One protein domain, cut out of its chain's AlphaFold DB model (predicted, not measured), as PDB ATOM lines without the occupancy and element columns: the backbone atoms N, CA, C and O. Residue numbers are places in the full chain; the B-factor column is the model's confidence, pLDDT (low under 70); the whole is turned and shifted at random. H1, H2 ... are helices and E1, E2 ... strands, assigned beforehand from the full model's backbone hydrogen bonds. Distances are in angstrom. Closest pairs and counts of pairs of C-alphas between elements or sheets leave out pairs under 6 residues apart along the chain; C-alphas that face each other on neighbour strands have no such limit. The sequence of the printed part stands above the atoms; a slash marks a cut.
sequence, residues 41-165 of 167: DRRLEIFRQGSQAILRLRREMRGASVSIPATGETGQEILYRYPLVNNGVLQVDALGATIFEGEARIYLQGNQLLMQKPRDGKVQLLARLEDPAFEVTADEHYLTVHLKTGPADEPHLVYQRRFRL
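Overview. This is residues 41 to 165 of the 167 residues of the protein "Type II secretion system protein" of Phycisphaerales bacterium (UniProt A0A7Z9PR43). Two antiparallel sheets stand partly face to face with their strands crossed, and one long helix, H1, packs on both of them, along E5 of the larger sheet and along E7 and E8 of the smaller. The link of residues 84 to 99, between E2 and E3, lies far from the middle of this sandwich, at one end of the longest axis. The printed part has 125 residues, with one named helix and eight named strands in the order H1 E1 E2 E3 E4 E5 E6 E7 E8, a mixed class of helices and strands. The sheets run E1 - E2 - E3 - E4 - E5 and E6 - E7 - E8. The whole is compact, with a radius of gyration of the C-alphas of 15.1 A, yet elongated in outline, spanning 50 by 32 by 22 A.

Along the chain. H1, residues 41 to 60, begins at C-alpha 41 at (50.293, -51.281, -24.731) and is 28.6 A long. E1, residues 65 to 67, is a short strand of 6.5 A. E2, residues 77 to 83, measures 18.9 A. E3, residues 100 to 109, is the longest strand at 26.1 A, and starts at C-alpha 100 at (18.651, -25.699, -20.366). E4, residues 112 to 116, and E5, residues 123 to 128, measure 12.5 A and 13.8 A. E6, residues 134 to 138, is 13.4 A long, and E7, residues 142 to 149, is 22.5 A. E8, residues 156 to 164, is 24.2 A long and ends at C-alpha 164 at (29.843, -23.249, -31.995).

Arrangement. H1 is on both sheets, and every O i to N i+4 pair in it is within hydrogen-bond range. It lies over E5 at a height over the sheet of 8.4 A and runs along the strands, at 3 degrees to E5 on the local plane; the closest C-alphas are those of Ala 53 and Leu 126, 5.0 A apart. Over the other sheet its height is 9.5 A; it lies over E7 and E8, along the strands at 1 degree to E8 on the local plane, and the closest C-alphas of H1 and E8 are those of Phe 47 and Val 158, 7.6 A apart. E1 to E5 form a meander, each strand the antiparallel neighbour of the one before, and so do E6 to E8. The first sheet is strongly twisted, with edge strands E1 and E5. N 65 and O 81 are 3.0 A apart in the hairpin E1 and E2, N 78 and O 106 are 2.7 A apart in E2 and E3, N 107 and O 114 are 2.9 A apart in E3 and E4, and N 115 and O 124 are 2.8 A apart in E4 and E5. In the second sheet N 137 and O 144 of E6 and E7 are 2.9 A apart, and N 145 and O 161 of E7 and E8 are 2.8 A apart. The two sheets make a sandwich, two sheets face to face, their facing parts 10.7 A centre to centre and their strands at 40 degrees. The closest C-alphas of E2 and E6 are those of Glu 77 and Val 136, 7.0 A apart. E5 and E8 are apart, as are E3 and E7.

Size, cuts and confidence. The C-alphas of Ala 94 and Asp 153 are the two farthest apart, at 51.2 A. The printed part has no cut. The link E2 to E3 is long, with 16 residues; within it residues 85 to 86 pair with residues 89 to 90, antiparallel. The mean pLDDT of the printed part is 74.3, and 36 residues are under 70, among them residues 67 to 75, 130 to 133 and 149 to 153.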
ATOM      1  N   ASP A  41      51.511 -51.034 -25.510       71.75
ATOM      2  CA  ASP A  41      50.293 -51.281 -24.731       71.75
ATOM      3  C   ASP A  41      49.838 -50.038 -23.959       71.75
ATOM      4  O   ASP A  41      48.657 -49.688 -23.995       71.75
ATOM      5  N   ARG A  42      50.777 -49.308 -23.337       67.62
ATOM      6  CA  ARG A  42      50.469 -48.039 -22.657       67.62
ATOM      7  C   ARG A  42      49.892 -47.003 -23.615       67.62
ATOM      8  O   ARG A  42      48.845 -46.426 -23.333       67.62
ATOM      9  N   ARG A  43      50.521 -46.808 -24.782       66.94
ATOM     10  CA  ARG A  43      50.027 -45.872 -25.810       66.94
ATOM     11  C   ARG A  43      48.616 -46.232 -26.277       66.94
ATOM     12  O   ARG A  43      47.776 -45.348 -26.438       66.94
ATOM     13  N   LEU A  44      48.341 -47.522 -26.468       71.25
ATOM     14  CA  LEU A  44      47.027 -47.997 -26.895       71.25
ATOM     15  C   LEU A  44      45.957 -47.781 -25.817       71.25
ATOM     16  O   LEU A  44      44.833 -47.391 -26.137       71.25
ATOM     17  N   GLU A  45      46.286 -48.016 -24.547       71.62
ATOM     18  CA  GLU A  45      45.375 -47.764 -23.430       71.62
ATOM     19  C   GLU A  45      45.015 -46.277 -23.323       71.62
ATOM     20  O   GLU A  45      43.833 -45.936 -23.246       71.62
ATOM     21  N   ILE A  46      46.007 -45.393 -23.419       66.31
ATOM     22  CA  ILE A  46      45.811 -43.937 -23.382       66.31
ATOM     23  C   ILE A  46      44.935 -43.482 -24.549       66.31
ATOM     24  O   ILE A  46      43.966 -42.747 -24.353       66.31
ATOM     25  N   PHE A  47      45.209 -43.978 -25.758       68.31
ATOM     26  CA  PHE A  47      44.391 -43.678 -26.932       68.31
ATOM     27  C   PHE A  47      42.933 -44.125 -26.747       68.31
ATOM     28  O   PHE A  47      42.002 -43.389 -27.089       68.31
ATOM     29  N   ARG A  48      42.708 -45.312 -26.167       74.12
ATOM     30  CA  ARG A  48      41.359 -45.813 -25.859       74.12
ATOM     31  C   ARG A  48      40.651 -44.941 -24.823       74.12
ATOM     32  O   ARG A  48      39.488 -44.598 -25.038       74.12
ATOM     33  N   GLN A  49      41.325 -44.566 -23.735       71.06
ATOM     34  CA  GLN A  49      40.749 -43.712 -22.692       71.06
ATOM     35  C   GLN A  49      40.401 -42.320 -23.238       71.06
ATOM     36  O   GLN A  49      39.277 -41.850 -23.042       71.06
ATOM     37  N   GLY A  50      41.300 -41.710 -24.018       68.25
ATOM     38  CA  GLY A  50      41.039 -40.450 -24.717       68.25
ATOM     39  C   GLY A  50      39.839 -40.552 -25.662       68.25
ATOM     40  O   GLY A  50      38.909 -39.750 -25.578       68.25
ATOM     41  N   SER A  51      39.788 -41.600 -26.490       70.88
ATOM     42  CA  SER A  51      38.674 -41.858 -27.417       70.88
ATOM     43  C   SER A  51      37.322 -42.010 -26.706       70.88
ATOM     44  O   SER A  51      36.300 -41.508 -27.180       70.88
ATOM     45  N   GLN A  52      37.287 -42.672 -25.547       75.00
ATOM     46  CA  GLN A  52      36.060 -42.812 -24.759       75.00
ATOM     47  C   GLN A  52      35.613 -41.488 -24.135       75.00
ATOM     48  O   GLN A  52      34.421 -41.167 -24.196       75.00
ATOM     49  N   ALA A  53      36.541 -40.699 -23.583       70.31
ATOM     50  CA  ALA A  53      36.231 -39.359 -23.086       70.31
ATOM     51  C   ALA A  53      35.658 -38.477 -24.194       70.31
ATOM     52  O   ALA A  53      34.635 -37.831 -23.994       70.31
ATOM     53  N   ILE A  54      36.242 -38.529 -25.388       72.31
ATOM     54  CA  ILE A  54      35.762 -37.807 -26.568       72.31
ATOM     55  C   ILE A  54      34.324 -38.183 -26.922       72.31
ATOM     56  O   ILE A  54      33.494 -37.307 -27.171       72.31
ATOM     57  N   LEU A  55      33.999 -39.477 -26.949       74.69
ATOM     58  CA  LEU A  55      32.641 -39.928 -27.257       74.69
ATOM     59  C   LEU A  55      31.637 -39.468 -26.197       74.69
ATOM     60  O   LEU A  55      30.513 -39.105 -26.547       74.69
ATOM     61  N   ARG A  56      32.035 -39.449 -24.921       76.12
ATOM     62  CA  ARG A  56      31.203 -38.930 -23.828       76.12
ATOM     63  C   ARG A  56      30.999 -37.428 -23.955       76.12
ATOM     64  O   ARG A  56      29.854 -36.998 -24.018       76.12
ATOM     65  N   LEU A  57      32.077 -36.664 -24.127       73.31
ATOM     66  CA  LEU A  57      32.026 -35.228 -24.398       73.31
ATOM     67  C   LEU A  57      31.143 -34.926 -25.607       73.31
ATOM     68  O   LEU A  57      30.320 -34.025 -25.574       73.31
ATOM     69  N   ARG A  58      31.242 -35.711 -26.682       74.38
ATOM     70  CA  ARG A  58      30.408 -35.525 -27.874       74.38
ATOM     71  C   ARG A  58      28.919 -35.659 -27.584       74.38
ATOM     72  O   ARG A  58      28.145 -34.930 -28.202       74.38
ATOM     73  N   ARG A  59      28.537 -36.618 -26.743       76.94
ATOM     74  CA  ARG A  59      27.139 -36.839 -26.358       76.94
ATOM     75  C   ARG A  59      26.666 -35.752 -25.407       76.94
ATOM     76  O   ARG A  59      25.594 -35.210 -25.629       76.94
ATOM     77  N   GLU A  60      27.488 -35.422 -24.419       75.62
ATOM     78  CA  GLU A  60      27.198 -34.402 -23.412       75.62
ATOM     79  C   GLU A  60      27.003 -33.023 -24.047       75.62
ATOM     80  O   GLU A  60      26.021 -32.335 -23.803       75.62
ATOM     81  N   MET A  61      27.892 -32.663 -24.967       73.44
ATOM     82  CA  MET A  61      27.857 -31.371 -25.641       73.44
ATOM     83  C   MET A  61      26.781 -31.296 -26.739       73.44
ATOM     84  O   MET A  61      26.703 -30.307 -27.470       73.44
ATOM     85  N   ARG A  62      25.956 -32.337 -26.926       73.62
ATOM     86  CA  ARG A  62      24.895 -32.335 -27.940       73.62
ATOM     87  C   ARG A  62      23.733 -31.467 -27.461       73.62
ATOM     88  O   ARG A  62      22.947 -31.893 -26.627       73.62
ATOM     89  N   GLY A  63      23.609 -30.272 -28.035       69.81
ATOM     90  CA  GLY A  63      22.602 -29.289 -27.623       69.81
ATOM     91  C   GLY A  63      23.036 -28.439 -26.427       69.81
ATOM     92  O   GLY A  63      22.258 -27.612 -25.967       69.81
ATOM     93  N   ALA A  64      24.270 -28.615 -25.947       73.94
ATOM     94  CA  ALA A  64      24.850 -27.741 -24.943       73.94
ATOM     95  C   ALA A  64      25.176 -26.364 -25.535       73.94
ATOM     96  O   ALA A  64      25.631 -26.252 -26.675       73.94
ATOM     97  N   SER A  65      24.989 -25.325 -24.727       74.69
ATOM     98  CA  SER A  65      25.442 -23.967 -25.022       74.69
ATOM     99  C   SER A  65      26.734 -23.738 -24.258       74.69
ATOM    100  O   SER A  65      26.708 -23.615 -23.038       74.69
ATOM    101  N   VAL A  66      27.859 -23.641 -24.954       72.19
ATOM    102  CA  VAL A  66      29.151 -23.387 -24.306       72.19
ATOM    103  C   VAL A  66      29.269 -21.914 -23.929       72.19
ATOM    104  O   VAL A  66      28.945 -21.058 -24.751       72.19
ATOM    105  N   SER A  67      29.722 -21.630 -22.710       65.50
ATOM    106  CA  SER A  67      30.106 -20.293 -22.261       65.50
ATOM    107  C   SER A  67      31.630 -20.225 -22.168       65.50
ATOM    108  O   SER A  67      32.282 -21.129 -21.647       65.50
ATOM    109  N   ILE A  68      32.227 -19.170 -22.726       59.94
ATOM    110  CA  ILE A  68      33.667 -18.940 -22.574       59.94
ATOM    111  C   ILE A  68      33.915 -18.610 -21.086       59.94
ATOM    112  O   ILE A  68      33.127 -17.846 -20.518       59.94
ATOM    113  N   PRO A  69      34.967 -19.136 -20.425       55.19
ATOM    114  CA  PRO A  69      35.441 -18.527 -19.185       55.19
ATOM    115  C   PRO A  69      35.717 -17.034 -19.432       55.19
ATOM    116  O   PRO A  69      36.218 -16.656 -20.488       55.19
ATOM    117  N   ALA A  70      35.343 -16.178 -18.483       40.19
ATOM    118  CA  ALA A  70      35.204 -14.725 -18.646       40.19
ATOM    119  C   ALA A  70      36.455 -13.950 -19.130       40.19
ATOM    120  O   ALA A  70      36.383 -12.737 -19.299       40.19
ATOM    121  N   THR A  71      37.592 -14.610 -19.353       45.31
ATOM    122  CA  THR A  71      38.882 -13.982 -19.648       45.31
ATOM    123  C   THR A  71      39.355 -14.102 -21.099       45.31
ATOM    124  O   THR A  71      40.354 -13.481 -21.438       45.31
ATOM    125  N   GLY A  72      38.672 -14.840 -21.987       45.62
ATOM    126  CA  GLY A  72      39.173 -15.031 -23.364       45.62
ATOM    127  C   GLY A  72      40.521 -15.768 -23.420       45.62
ATOM    128  O   GLY A  72      41.230 -15.710 -24.422       45.62
ATOM    129  N   GLU A  73      40.877 -16.450 -22.333       50.22
ATOM    130  CA  GLU A  73      42.136 -17.163 -22.171       50.22
ATOM    131  C   GLU A  73      42.004 -18.622 -22.614       50.22
ATOM    132  O   GLU A  73      41.004 -19.299 -22.353       50.22
ATOM    133  N   THR A  74      43.061 -19.119 -23.252       55.22
ATOM    134  CA  THR A  74      43.316 -20.548 -23.414       55.22
ATOM    135  C   THR A  74      43.343 -21.200 -22.034       55.22
ATOM    136  O   THR A  74      44.108 -20.785 -21.165       55.22
ATOM    137  N   GLY A  75      42.506 -22.211 -21.815       63.31
ATOM    138  CA  GLY A  75      42.297 -22.791 -20.490       63.31
ATOM    139  C   GLY A  75      42.270 -24.313 -20.492       63.31
ATOM    140  O   GLY A  75      42.180 -24.968 -21.531       63.31
ATOM    141  N   GLN A  76      42.314 -24.884 -19.288       74.75
ATOM    142  CA  GLN A  76      42.074 -26.311 -19.049       74.75
ATOM    143  C   GLN A  76      40.660 -26.569 -18.505       74.75
ATOM    144  O   GLN A  76      40.407 -27.616 -17.913       74.75
ATOM    145  N   GLU A  77      39.738 -25.619 -18.696       78.50
ATOM    146  CA  GLU A  77      38.350 -25.689 -18.242       78.50
ATOM    147  C   GLU A  77      37.380 -25.204 -19.330       78.50
ATOM    148  O   GLU A  77      37.666 -24.278 -20.085       78.50
ATOM    149  N   ILE A  78      36.219 -25.852 -19.405       78.56
ATOM    150  CA  ILE A  78      35.071 -25.491 -20.236       78.56
ATOM    151  C   ILE A  78      33.885 -25.298 -19.307       78.56
ATOM    152  O   ILE A  78      33.507 -26.233 -18.597       78.56
ATOM    153  N   LEU A  79      33.247 -24.136 -19.386       80.69
ATOM    154  CA  LEU A  79      31.937 -23.898 -18.793       80.69
ATOM    155  C   LEU A  79      30.866 -24.081 -19.872       80.69
ATOM    156  O   LEU A  79      31.031 -23.679 -21.025       80.69
ATOM    157  N   TYR A  80      29.777 -24.767 -19.545       81.06
ATOM    158  CA  TYR A  80      28.709 -25.011 -20.509       81.06
ATOM    159  C   TYR A  80      27.353 -25.154 -19.835       81.06
ATOM    160  O   TYR A  80      27.231 -25.685 -18.738       81.06
ATOM    161  N   ARG A  81      26.305 -24.727 -20.533       84.44
ATOM    162  CA  ARG A  81      24.915 -25.002 -20.181       84.44
ATOM    163  C   ARG A  81      24.496 -26.319 -20.812       84.44
ATOM    164  O   ARG A  81      24.559 -26.456 -22.036       84.44
ATOM    165  N   TYR A  82      24.080 -27.279 -19.993       85.31
ATOM    166  CA  TYR A  82      23.613 -28.578 -20.472       85.31
ATOM    167  C   TYR A  82      22.090 -28.573 -20.639       85.31
ATOM    168  O   TYR A  82      21.373 -27.935 -19.858       85.31
ATOM    169  N   PRO A  83      21.578 -29.236 -21.685       86.31
ATOM    170  CA  PRO A  83      20.157 -29.223 -21.971       86.31
ATOM    171  C   PRO A  83      19.376 -30.113 -21.007       86.31
ATOM    172  O   PRO A  83      19.886 -31.125 -20.523       86.31
ATOM    173  N   LEU A  84      18.105 -29.780 -20.810       85.62
ATOM    174  CA  LEU A  84      17.149 -30.663 -20.167       85.62
ATOM    175  C   LEU A  84      16.858 -31.840 -21.101       85.62
ATOM    176  O   LEU A  84      16.360 -31.676 -22.220       85.62
ATOM    177  N   VAL A  85      17.170 -33.044 -20.633       84.00
ATOM    178  CA  VAL A  85      16.915 -34.288 -21.361       84.00
ATOM    179  C   VAL A  85      15.947 -35.131 -20.547       84.00
ATOM    180  O   VAL A  85      16.266 -35.547 -19.437       84.00
ATOM    181  N   ASN A  86      14.777 -35.420 -21.113       83.25
ATOM    182  CA  ASN A  86      13.773 -36.277 -20.486       83.25
ATOM    183  C   ASN A  86      13.609 -37.557 -21.311       83.25
ATOM    184  O   ASN A  86      13.398 -37.484 -22.520       83.25
ATOM    185  N   ASN A  87      13.772 -38.727 -20.687       84.12
ATOM    186  CA  ASN A  87      13.745 -40.039 -21.355       84.12
ATOM    187  C   ASN A  87      14.647 -40.137 -22.608       84.12
ATOM    188  O   ASN A  87      14.304 -40.787 -23.592       84.12
ATOM    189  N   GLY A  88      15.805 -39.468 -22.594       78.50
ATOM    190  CA  GLY A  88      16.746 -39.442 -23.723       78.50
ATOM    191  C   GLY A  88      16.387 -38.463 -24.851       78.50
ATOM    192  O   GLY A  88      17.126 -38.371 -25.834       78.50
ATOM    193  N   VAL A  89      15.296 -37.706 -24.708       83.75
ATOM    194  CA  VAL A  89      14.835 -36.707 -25.678       83.75
ATOM    195  C   VAL A  89      15.190 -35.301 -25.195       83.75
ATOM    196  O   VAL A  89      14.895 -34.929 -24.057       83.75
ATOM    197  N   LEU A  90      15.832 -34.527 -26.078       84.38
ATOM    198  CA  LEU A  90      16.160 -33.116 -25.857       84.38
ATOM    199  C   LEU A  90      14.863 -32.311 -25.736       84.38
ATOM    200  O   LEU A  90      14.029 -32.372 -26.637       84.38
ATOM    201  N   GLN A  91      14.705 -31.563 -24.650       89.19
ATOM    202  CA  GLN A  91      13.560 -30.679 -24.477       89.19
ATOM    203  C   GLN A  91      13.821 -29.335 -25.159       89.19
ATOM    204  O   GLN A  91      14.894 -28.742 -25.020       89.19
ATOM    205  N   VAL A  92      12.821 -28.865 -25.895       87.38
ATOM    206  CA  VAL A  92      12.820 -27.567 -26.568       87.38
ATOM    207  C   VAL A  92      11.555 -26.809 -26.185       87.38
ATOM    208  O   VAL A  92      10.543 -27.424 -25.844       87.38
ATOM    209  N   ASP A  93      11.620 -25.486 -26.195       88.19
ATOM    210  CA  ASP A  93      10.467 -24.631 -25.950       88.19
ATOM    211  C   ASP A  93       9.538 -24.558 -27.179       88.19
ATOM    212  O   ASP A  93       9.782 -25.175 -28.220       88.19
ATOM    213  N   ALA A  94       8.453 -23.787 -27.067       86.88
ATOM    214  CA  ALA A  94       7.481 -23.603 -28.146       86.88
ATOM    215  C   ALA A  94       8.070 -22.949 -29.415       86.88
ATOM    216  O   ALA A  94       7.455 -23.022 -30.478       86.88
ATOM    217  N   LEU A  95       9.243 -22.320 -29.314       88.12
ATOM    218  CA  LEU A  95       9.963 -21.676 -30.414       88.12
ATOM    219  C   LEU A  95      11.055 -22.587 -31.000       88.12
ATOM    220  O   LEU A  95      11.751 -22.196 -31.937       88.12
ATOM    221  N   GLY A  96      11.208 -23.807 -30.472       80.94
ATOM    222  CA  GLY A  96      12.235 -24.762 -30.881       80.94
ATOM    223  C   GLY A  96      13.618 -24.483 -30.286       80.94
ATOM    224  O   GLY A  96      14.589 -25.115 -30.707       80.94
ATOM    225  N   ALA A  97      13.735 -23.567 -29.321       83.94
ATOM    226  CA  ALA A  97      14.985 -23.313 -28.619       83.94
ATOM    227  C   ALA A  97      15.204 -24.346 -27.506       83.94
ATOM    228  O   ALA A  97      14.274 -24.773 -26.824       83.94
ATOM    229  N   THR A  98      16.453 -24.769 -27.320       84.69
ATOM    230  CA  THR A  98      16.817 -25.756 -26.301       84.69
ATOM    231  C   THR A  98      16.518 -25.241 -24.895       84.69
ATOM    232  O   THR A  98      16.998 -24.176 -24.508       84.69
ATOM    233  N   ILE A  99      15.795 -26.033 -24.103       87.25
ATOM    234  CA  ILE A  99      15.596 -25.758 -22.678       87.25
ATOM    235  C   ILE A  99      16.834 -26.249 -21.929       87.25
ATOM    236  O   ILE A  99      17.209 -27.418 -22.035       87.25
ATOM    237  N   PHE A 100      17.476 -25.364 -21.169       87.12
ATOM    238  CA  PHE A 100      18.651 -25.699 -20.366       87.12
ATOM    239  C   PHE A 100      18.256 -26.090 -18.947       87.12
ATOM    240  O   PHE A 100      17.386 -25.470 -18.342       87.12
ATOM    241  N   GLU A 101      18.913 -27.118 -18.418       86.69
ATOM    242  CA  GLU A 101      18.692 -27.581 -17.046       86.69
ATOM    243  C   GLU A 101      19.627 -26.886 -16.047       86.69
ATOM    244  O   GLU A 101      19.253 -26.652 -14.900       86.69
ATOM    245  N   GLY A 102      20.833 -26.512 -16.480       85.25
ATOM    246  CA  GLY A 102      21.768 -25.750 -15.663       85.25
ATOM    247  C   GLY A 102      23.130 -25.582 -16.320       85.25
ATOM    248  O   GLY A 102      23.322 -25.900 -17.494       85.25
ATOM    249  N   GLU A 103      24.086 -25.092 -15.537       85.38
ATOM    250  CA  GLU A 103      25.488 -24.925 -15.928       85.38
ATOM    251  C   GLU A 103      26.336 -26.075 -15.405       85.38
ATOM    252  O   GLU A 103      26.053 -26.622 -14.353       85.38
ATOM    253  N   ALA A 104      27.373 -26.463 -16.124       85.56
ATOM    254  CA  ALA A 104      28.305 -27.506 -15.752       85.56
ATOM    255  C   ALA A 104      29.709 -27.117 -16.203       85.56
ATOM    256  O   ALA A 104      29.897 -26.218 -17.027       85.56
ATOM    257  N   ARG A 105      30.701 -27.821 -15.659       85.56
ATOM    258  CA  ARG A 105      32.102 -27.615 -16.014       85.56
ATOM    259  C   ARG A 105      32.797 -28.905 -16.398       85.56
ATOM    260  O   ARG A 105      32.518 -29.959 -15.825       85.56
ATOM    261  N   ILE A 106      33.708 -28.812 -17.353       83.44
ATOM    262  CA  ILE A 106      34.682 -29.849 -17.686       83.44
ATOM    263  C   ILE A 106      36.051 -29.246 -17.436       83.44
ATOM    264  O   ILE A 106      36.343 -28.207 -18.009       83.44
ATOM    265  N   TYR A 107      36.880 -29.868 -16.611       83.75
ATOM    266  CA  TYR A 107      38.176 -29.310 -16.243       83.75
ATOM    267  C   TYR A 107      39.232 -30.396 -16.095       83.75
ATOM    268  O   TYR A 107      38.919 -31.564 -15.839       83.75
ATOM    269  N   LEU A 108      40.492 -30.008 -16.254       80.19
ATOM    270  CA  LEU A 108      41.626 -30.864 -15.954       80.19
ATOM    271  C   LEU A 108      42.059 -30.677 -14.496       80.19
ATOM    272  O   LEU A 108      42.275 -29.558 -14.037       80.19
ATOM    273  N   GLN A 109      42.210 -31.779 -13.763       82.62
ATOM    274  CA  GLN A 109      42.805 -31.793 -12.430       82.62
ATOM    275  C   GLN A 109      43.985 -32.760 -12.418       82.62
ATOM    276  O   GLN A 109      43.813 -33.982 -12.395       82.62
ATOM    277  N   GLY A 110      45.198 -32.207 -12.473       81.06
ATOM    278  CA  GLY A 110      46.410 -32.989 -12.695       81.06
ATOM    279  C   GLY A 110      46.328 -33.702 -14.042       81.06
ATOM    280  O   GLY A 110      46.316 -33.065 -15.088       81.06
ATOM    281  N   ASN A 111      46.219 -35.028 -14.006       78.31
ATOM    282  CA  ASN A 111      46.106 -35.856 -15.198       78.31
ATOM    283  C   ASN A 111      44.677 -36.369 -15.446       78.31
ATOM    284  O   ASN A 111      44.459 -37.225 -16.295       78.31
ATOM    285  N   GLN A 112      43.684 -35.898 -14.695       82.94
ATOM    286  CA  GLN A 112      42.309 -36.373 -14.806       82.94
ATOM    287  C   GLN A 112      41.439 -35.338 -15.499       82.94
ATOM    288  O   GLN A 112      41.341 -34.201 -15.045       82.94
ATOM    289  N   LEU A 113      40.766 -35.752 -16.571       81.06
ATOM    290  CA  LEU A 113      39.712 -34.960 -17.186       81.06
ATOM    291  C   LEU A 113      38.404 -35.245 -16.454       81.06
ATOM    292  O   LEU A 113      37.897 -36.372 -16.480       81.06
ATOM    293  N   LEU A 114      37.870 -34.224 -15.800       85.31
ATOM    294  CA  LEU A 114      36.712 -34.313 -14.927       85.31
ATOM    295  C   LEU A 114      35.551 -33.508 -15.494       85.31
ATOM    296  O   LEU A 114      35.737 -32.522 -16.202       85.31
ATOM    297  N   MET A 115      34.339 -33.931 -15.161       86.25
ATOM    298  CA  MET A 115      33.106 -33.214 -15.447       86.25
ATOM    299  C   MET A 115      32.292 -33.094 -14.171       86.25
ATOM    300  O   MET A 115      32.110 -34.075 -13.458       86.25
ATOM    301  N   GLN A 116      31.761 -31.911 -13.901       86.81
ATOM    302  CA  GLN A 116      30.925 -31.671 -12.738       86.81
ATOM    303  C   GLN A 116      29.632 -30.985 -13.161       86.81
ATOM    304  O   GLN A 116      29.659 -29.904 -13.751       86.81
ATOM    305  N   LYS A 117      28.506 -31.619 -12.819       84.19
ATOM    306  CA  LYS A 117      27.169 -31.029 -12.915       84.19
ATOM    307  C   LYS A 117      26.694 -30.650 -11.507       84.19
ATOM    308  O   LYS A 117      26.793 -31.478 -10.601       84.19
ATOM    309  N   PRO A 118      26.165 -29.438 -11.293       72.44
ATOM    310  CA  PRO A 118      25.781 -28.945  -9.976       72.44
ATOM    311  C   PRO A 118      24.538 -29.642  -9.427       72.44
ATOM    312  O   PRO A 118      24.464 -29.826  -8.219       72.44
ATOM    313  N   ARG A 119      23.609 -30.091 -10.287       69.31
ATOM    314  CA  ARG A 119      22.364 -30.760  -9.867       69.31
ATOM    315  C   ARG A 119      22.619 -31.959  -8.951       69.31
ATOM    316  O   ARG A 119      21.923 -32.132  -7.959       69.31
ATOM    317  N   ASP A 120      23.653 -32.732  -9.268       68.38
ATOM    318  CA  ASP A 120      23.992 -33.941  -8.522       68.38
ATOM    319  C   ASP A 120      25.194 -33.726  -7.591       68.38
ATOM    320  O   ASP A 120      25.523 -34.612  -6.805       68.38
ATOM    321  N   GLY A 121      25.922 -32.610  -7.737       67.00
ATOM    322  CA  GLY A 121      27.212 -32.342  -7.082       67.00
ATOM    323  C   GLY A 121      28.328 -33.342  -7.425       67.00
ATOM    324  O   GLY A 121      29.473 -33.163  -7.011       67.00
ATOM    325  N   LYS A 122      28.014 -34.395  -8.186       77.06
ATOM    326  CA  LYS A 122      28.912 -35.501  -8.501       77.06
ATOM    327  C   LYS A 122      29.935 -35.074  -9.541       77.06
ATOM    328  O   LYS A 122      29.596 -34.619 -10.634       77.06
ATOM    329  N   VAL A 123      31.198 -35.291  -9.197       83.62
ATOM    330  CA  VAL A 123      32.315 -35.203 -10.130       83.62
ATOM    331  C   VAL A 123      32.436 -36.540 -10.855       83.62
ATOM    332  O   VAL A 123      32.588 -37.592 -10.234       83.62
ATOM    333  N   GLN A 124      32.352 -36.504 -12.179       84.44
ATOM    334  CA  GLN A 124      32.506 -37.654 -13.053       84.44
ATOM    335  C   GLN A 124      33.874 -37.627 -13.733       84.44
ATOM    336  O   GLN A 124      34.225 -36.671 -14.420       84.44
ATOM    337  N   LEU A 125      34.618 -38.726 -13.607       83.69
ATOM    338  CA  LEU A 125      35.849 -38.947 -14.360       83.69
ATOM    339  C   LEU A 125      35.529 -39.290 -15.823       83.69
ATOM    340  O   LEU A 125      34.862 -40.290 -16.111       83.69
ATOM    341  N   LEU A 126      36.028 -38.473 -16.752       79.44
ATOM    342  CA  LEU A 126      35.901 -38.705 -18.189       79.44
ATOM    343  C   LEU A 126      37.056 -39.554 -18.726       79.44
ATOM    344  O   LEU A 126      36.794 -40.531 -19.427       79.44
ATOM    345  N   ALA A 127      38.298 -39.206 -18.379       76.62
ATOM    346  CA  ALA A 127      39.506 -39.966 -18.714       76.62
ATOM    347  C   ALA A 127      40.665 -39.638 -17.766       76.62
ATOM    348  O   ALA A 127      40.684 -38.579 -17.138       76.62
ATOM    349  N   ARG A 128      41.652 -40.539 -17.712       76.69
ATOM    350  CA  ARG A 128      42.994 -40.246 -17.202       76.69
ATOM    351  C   ARG A 128      43.922 -40.037 -18.400       76.69
ATOM    352  O   ARG A 128      43.910 -40.822 -19.341       76.69
ATOM    353  N   LEU A 129      44.668 -38.950 -18.374       72.88
ATOM    354  CA  LEU A 129      45.662 -38.548 -19.360       72.88
ATOM    355  C   LEU A 129      47.058 -38.823 -18.766       72.88
ATOM    356  O   LEU A 129      47.185 -38.993 -17.555       72.88
ATOM    357  N   GLU A 130      48.096 -38.948 -19.593       65.88
ATOM    358  CA  GLU A 130      49.476 -39.104 -19.086       65.88
ATOM    359  C   GLU A 130      50.050 -37.755 -18.617       65.88
ATOM    360  O   GLU A 130      50.570 -37.674 -17.511       65.88
ATOM    361  N   ASP A 131      49.841 -36.703 -19.411       66.69
ATOM    362  CA  ASP A 131      50.320 -35.326 -19.218       66.69
ATOM    363  C   ASP A 131      49.153 -34.327 -19.393       66.69
ATOM    364  O   ASP A 131      48.053 -34.768 -19.762       66.69
ATOM    365  N   PRO A 132      49.314 -33.003 -19.138       60.28
ATOM    366  CA  PRO A 132      48.269 -32.010 -19.395       60.28
ATOM    367  C   PRO A 132      48.000 -31.874 -20.892       60.28
ATOM    368  O   PRO A 132      48.486 -30.991 -21.591       60.28
ATOM    369  N   ALA A 133      47.204 -32.808 -21.384       69.88
ATOM    370  CA  ALA A 133      46.976 -33.040 -22.791       69.88
ATOM    371  C   ALA A 133      45.563 -32.603 -23.200       69.88
ATOM    372  O   ALA A 133      45.052 -32.983 -24.246       69.88
ATOM    373  N   PHE A 134      44.917 -31.804 -22.354       72.50
ATOM    374  CA  PHE A 134      43.635 -31.179 -22.616       72.50
ATOM    375  C   PHE A 134      43.841 -29.676 -22.716       72.50
ATOM    376  O   PHE A 134      44.268 -29.037 -21.756       72.50
ATOM    377  N   GLU A 135      43.537 -29.129 -23.882       73.62
ATOM    378  CA  GLU A 135      43.652 -27.708 -24.158       73.62
ATOM    379  C   GLU A 135      42.355 -27.224 -24.793       73.62
ATOM    380  O   GLU A 135      41.805 -27.848 -25.706       73.62
ATOM    381  N   VAL A 136      41.859 -26.102 -24.290       68.25
ATOM    382  CA  VAL A 136      40.661 -25.449 -24.794       68.25
ATOM    383  C   VAL A 136      41.073 -24.090 -25.319       68.25
ATOM    384  O   VAL A 136      41.527 -23.236 -24.560       68.25
ATOM    385  N   THR A 137      40.899 -23.895 -26.618       72.44
ATOM    386  CA  THR A 137      41.056 -22.603 -27.283       72.44
ATOM    387  C   THR A 137      39.675 -22.068 -27.639       72.44
ATOM    388  O   THR A 137      38.763 -22.833 -27.957       72.44
ATOM    389  N   ALA A 138      39.480 -20.757 -27.567       66.44
ATOM    390  CA  ALA A 138      38.224 -20.126 -27.944       66.44
ATOM    391  C   ALA A 138      38.490 -18.948 -28.882       66.44
ATOM    392  O   ALA A 138      39.334 -18.106 -28.602       66.44
ATOM    393  N   ASP A 139      37.731 -18.904 -29.972       71.69
ATOM    394  CA  ASP A 139      37.624 -17.776 -30.892       71.69
ATOM    395  C   ASP A 139      36.240 -17.122 -30.707       71.69
ATOM    396  O   ASP A 139      35.354 -17.700 -30.078       71.69
ATOM    397  N   GLU A 140      35.987 -15.977 -31.353       67.25
ATOM    398  CA  GLU A 140      34.710 -15.231 -31.267       67.25
ATOM    399  C   GLU A 140      33.438 -16.071 -31.502       67.25
ATOM    400  O   GLU A 140      32.355 -15.728 -31.034       67.25
ATOM    401  N   HIS A 141      33.545 -17.163 -32.259       69.81
ATOM    402  CA  HIS A 141      32.400 -17.967 -32.690       69.81
ATOM    403  C   HIS A 141      32.496 -19.438 -32.291       69.81
ATOM    404  O   HIS A 141      31.502 -20.168 -32.398       69.81
ATOM    405  N   TYR A 142      33.676 -19.899 -31.872       71.12
ATOM    406  CA  TYR A 142      33.948 -21.317 -31.697       71.12
ATOM    407  C   TYR A 142      34.838 -21.582 -30.495       71.12
ATOM    408  O   TYR A 142      35.881 -20.966 -30.347       71.12
ATOM    409  N   LEU A 143      34.481 -22.593 -29.714       71.00
ATOM    410  CA  LEU A 143      35.362 -23.215 -28.740       71.00
ATOM    411  C   LEU A 143      35.967 -24.473 -29.362       71.00
ATOM    412  O   LEU A 143      35.243 -25.386 -29.758       71.00
ATOM    413  N   THR A 144      37.286 -24.526 -29.480       74.12
ATOM    414  CA  THR A 144      38.015 -25.683 -29.986       74.12
ATOM    415  C   THR A 144      38.641 -26.448 -28.829       74.12
ATOM    416  O   THR A 144      39.446 -25.935 -28.064       74.12
ATOM    417  N   VAL A 145      38.265 -27.717 -28.708       73.75
ATOM    418  CA  VAL A 145      38.845 -28.643 -27.738       73.75
ATOM    419  C   VAL A 145      39.904 -29.468 -28.435       73.75
ATOM    420  O   VAL A 145      39.601 -30.171 -29.404       73.75
ATOM    421  N   HIS A 146      41.117 -29.403 -27.913       76.62
ATOM    422  CA  HIS A 146      42.251 -30.207 -28.317       76.62
ATOM    423  C   HIS A 146      42.532 -31.242 -27.231       76.62
ATOM    424  O   HIS A 146      42.773 -30.907 -26.072       76.62
ATOM    425  N   LEU A 147      42.514 -32.514 -27.623       71.94
ATOM    426  CA  LEU A 147      43.084 -33.588 -26.828       71.94
ATOM    427  C   LEU A 147      44.378 -34.027 -27.502       71.94
ATOM    428  O   LEU A 147      44.371 -34.574 -28.608       71.94
ATOM    429  N   LYS A 148      45.487 -33.759 -26.836       73.81
ATOM    430  CA  LYS A 148      46.812 -34.237 -27.195       73.81
ATOM    431  C   LYS A 148      47.104 -35.505 -26.382       73.81
ATOM    432  O   LYS A 148      46.409 -35.808 -25.418       73.81
ATOM    433  N   THR A 149      48.084 -36.293 -26.790       65.75
ATOM    434  CA  THR A 149      48.663 -37.389 -25.999       65.75
ATOM    435  C   THR A 149      50.141 -37.492 -26.337       65.75
ATOM    436  O   THR A 149      50.536 -37.094 -27.431       65.75
ATOM    437  N   GLY A 150      50.937 -38.074 -25.450       61.72
ATOM    438  CA  GLY A 150      52.390 -38.092 -25.588       61.72
ATOM    439  C   GLY A 150      53.053 -37.047 -24.689       61.72
ATOM    440  O   GLY A 150      52.343 -36.279 -24.036       61.72
ATOM    441  N   PRO A 151      54.393 -37.065 -24.626       61.94
ATOM    442  CA  PRO A 151      55.161 -36.207 -23.734       61.94
ATOM    443  C   PRO A 151      54.931 -34.726 -24.047       61.94
ATOM    444  O   PRO A 151      54.718 -34.362 -25.205       61.94
ATOM    445  N   ALA A 152      55.022 -33.869 -23.026       63.91
ATOM    446  CA  ALA A 152      54.855 -32.417 -23.164       63.91
ATOM    447  C   ALA A 152      55.750 -31.787 -24.253       63.91
ATOM    448  O   ALA A 152      55.329 -30.834 -24.909       63.91
ATOM    449  N   ASP A 153      56.940 -32.354 -24.476       67.38
ATOM    450  CA  ASP A 153      57.912 -31.883 -25.471       67.38
ATOM    451  C   ASP A 153      57.543 -32.274 -26.915       67.38
ATOM    452  O   ASP A 153      57.974 -31.626 -27.866       67.38
ATOM    453  N   GLU A 154      56.729 -33.320 -27.097       70.06
ATOM    454  CA  GLU A 154      56.297 -33.805 -28.413       70.06
ATOM    455  C   GLU A 154      54.825 -34.267 -28.374       70.06
ATOM    456  O   GLU A 154      54.515 -35.461 -28.469       70.06
ATOM    457  N   PRO A 155      53.878 -33.326 -28.194       70.25
ATOM    458  CA  PRO A 155      52.481 -33.672 -28.010       70.25
ATOM    459  C   PRO A 155      51.840 -34.053 -29.348       70.25
ATOM    460  O   PRO A 155      51.795 -33.268 -30.296       70.25
ATOM    461  N   HIS A 156      51.252 -35.242 -29.422       69.00
ATOM    462  CA  HIS A 156      50.499 -35.685 -30.590       69.00
ATOM    463  C   HIS A 156      49.024 -35.329 -30.438       69.00
ATOM    464  O   HIS A 156      48.362 -35.780 -29.506       69.00
ATOM    465  N   LEU A 157      48.480 -34.544 -31.370       71.25
ATOM    466  CA  LEU A 157      47.048 -34.262 -31.417       71.25
ATOM    467  C   LEU A 157      46.282 -35.549 -31.741       71.25
ATOM    468  O   LEU A 157      46.375 -36.081 -32.844       71.25
ATOM    469  N   VAL A 158      45.503 -36.032 -30.781       67.88
ATOM    470  CA  VAL A 158      44.659 -37.223 -30.949       67.88
ATOM    471  C   VAL A 158      43.252 -36.835 -31.359       67.88
ATOM    472  O   VAL A 158      42.561 -37.593 -32.038       67.88
ATOM    473  N   TYR A 159      42.812 -35.644 -30.960       68.62
ATOM    474  CA  TYR A 159      41.483 -35.171 -31.279       68.62
ATOM    475  C   TYR A 159      41.386 -33.660 -31.243       68.62
ATOM    476  O   TYR A 159      41.910 -33.002 -30.348       68.62
ATOM    477  N   GLN A 160      40.629 -33.134 -32.194       76.81
ATOM    478  CA  GLN A 160      40.242 -31.741 -32.250       76.81
ATOM    479  C   GLN A 160      38.756 -31.662 -32.558       76.81
ATOM    480  O   GLN A 160      38.265 -32.315 -33.484       76.81
ATOM    481  N   ARG A 161      38.027 -30.829 -31.816       71.44
ATOM    482  CA  ARG A 161      36.650 -30.498 -32.171       71.44
ATOM    483  C   ARG A 161      36.309 -29.062 -31.869       71.44
ATOM    484  O   ARG A 161      36.558 -28.581 -30.775       71.44
ATOM    485  N   ARG A 162      35.640 -28.437 -32.834       74.44
ATOM    486  CA  ARG A 162      35.062 -27.105 -32.707       74.44
ATOM    487  C   ARG A 162      33.601 -27.216 -32.284       74.44
ATOM    488  O   ARG A 162      32.832 -27.996 -32.850       74.44
ATOM    489  N   PHE A 163      33.236 -26.428 -31.293       70.38
ATOM    490  CA  PHE A 163      31.886 -26.229 -30.806       70.38
ATOM    491  C   PHE A 163      31.503 -24.801 -31.135       70.38
ATOM    492  O   PHE A 163      32.265 -23.886 -30.849       70.38
ATOM    493  N   ARG A 164      30.347 -24.600 -31.764       68.81
ATOM    494  CA  ARG A 164      29.843 -23.249 -31.995       68.81
ATOM    495  C   ARG A 164      29.417 -22.665 -30.652       68.81
ATOM    496  O   ARG A 164      28.678 -23.320 -29.919       68.81
ATOM    497  N   LEU A 165      29.894 -21.469 -30.341       64.69
ATOM    498  CA  LEU A 165      29.443 -20.735 -29.169       64.69
ATOM    499  C   LEU A 165      27.983 -20.329 -29.380       64.69
ATOM    500  O   LEU A 165      27.595 -19.918 -30.481       64.69
TER     501      LEU A 165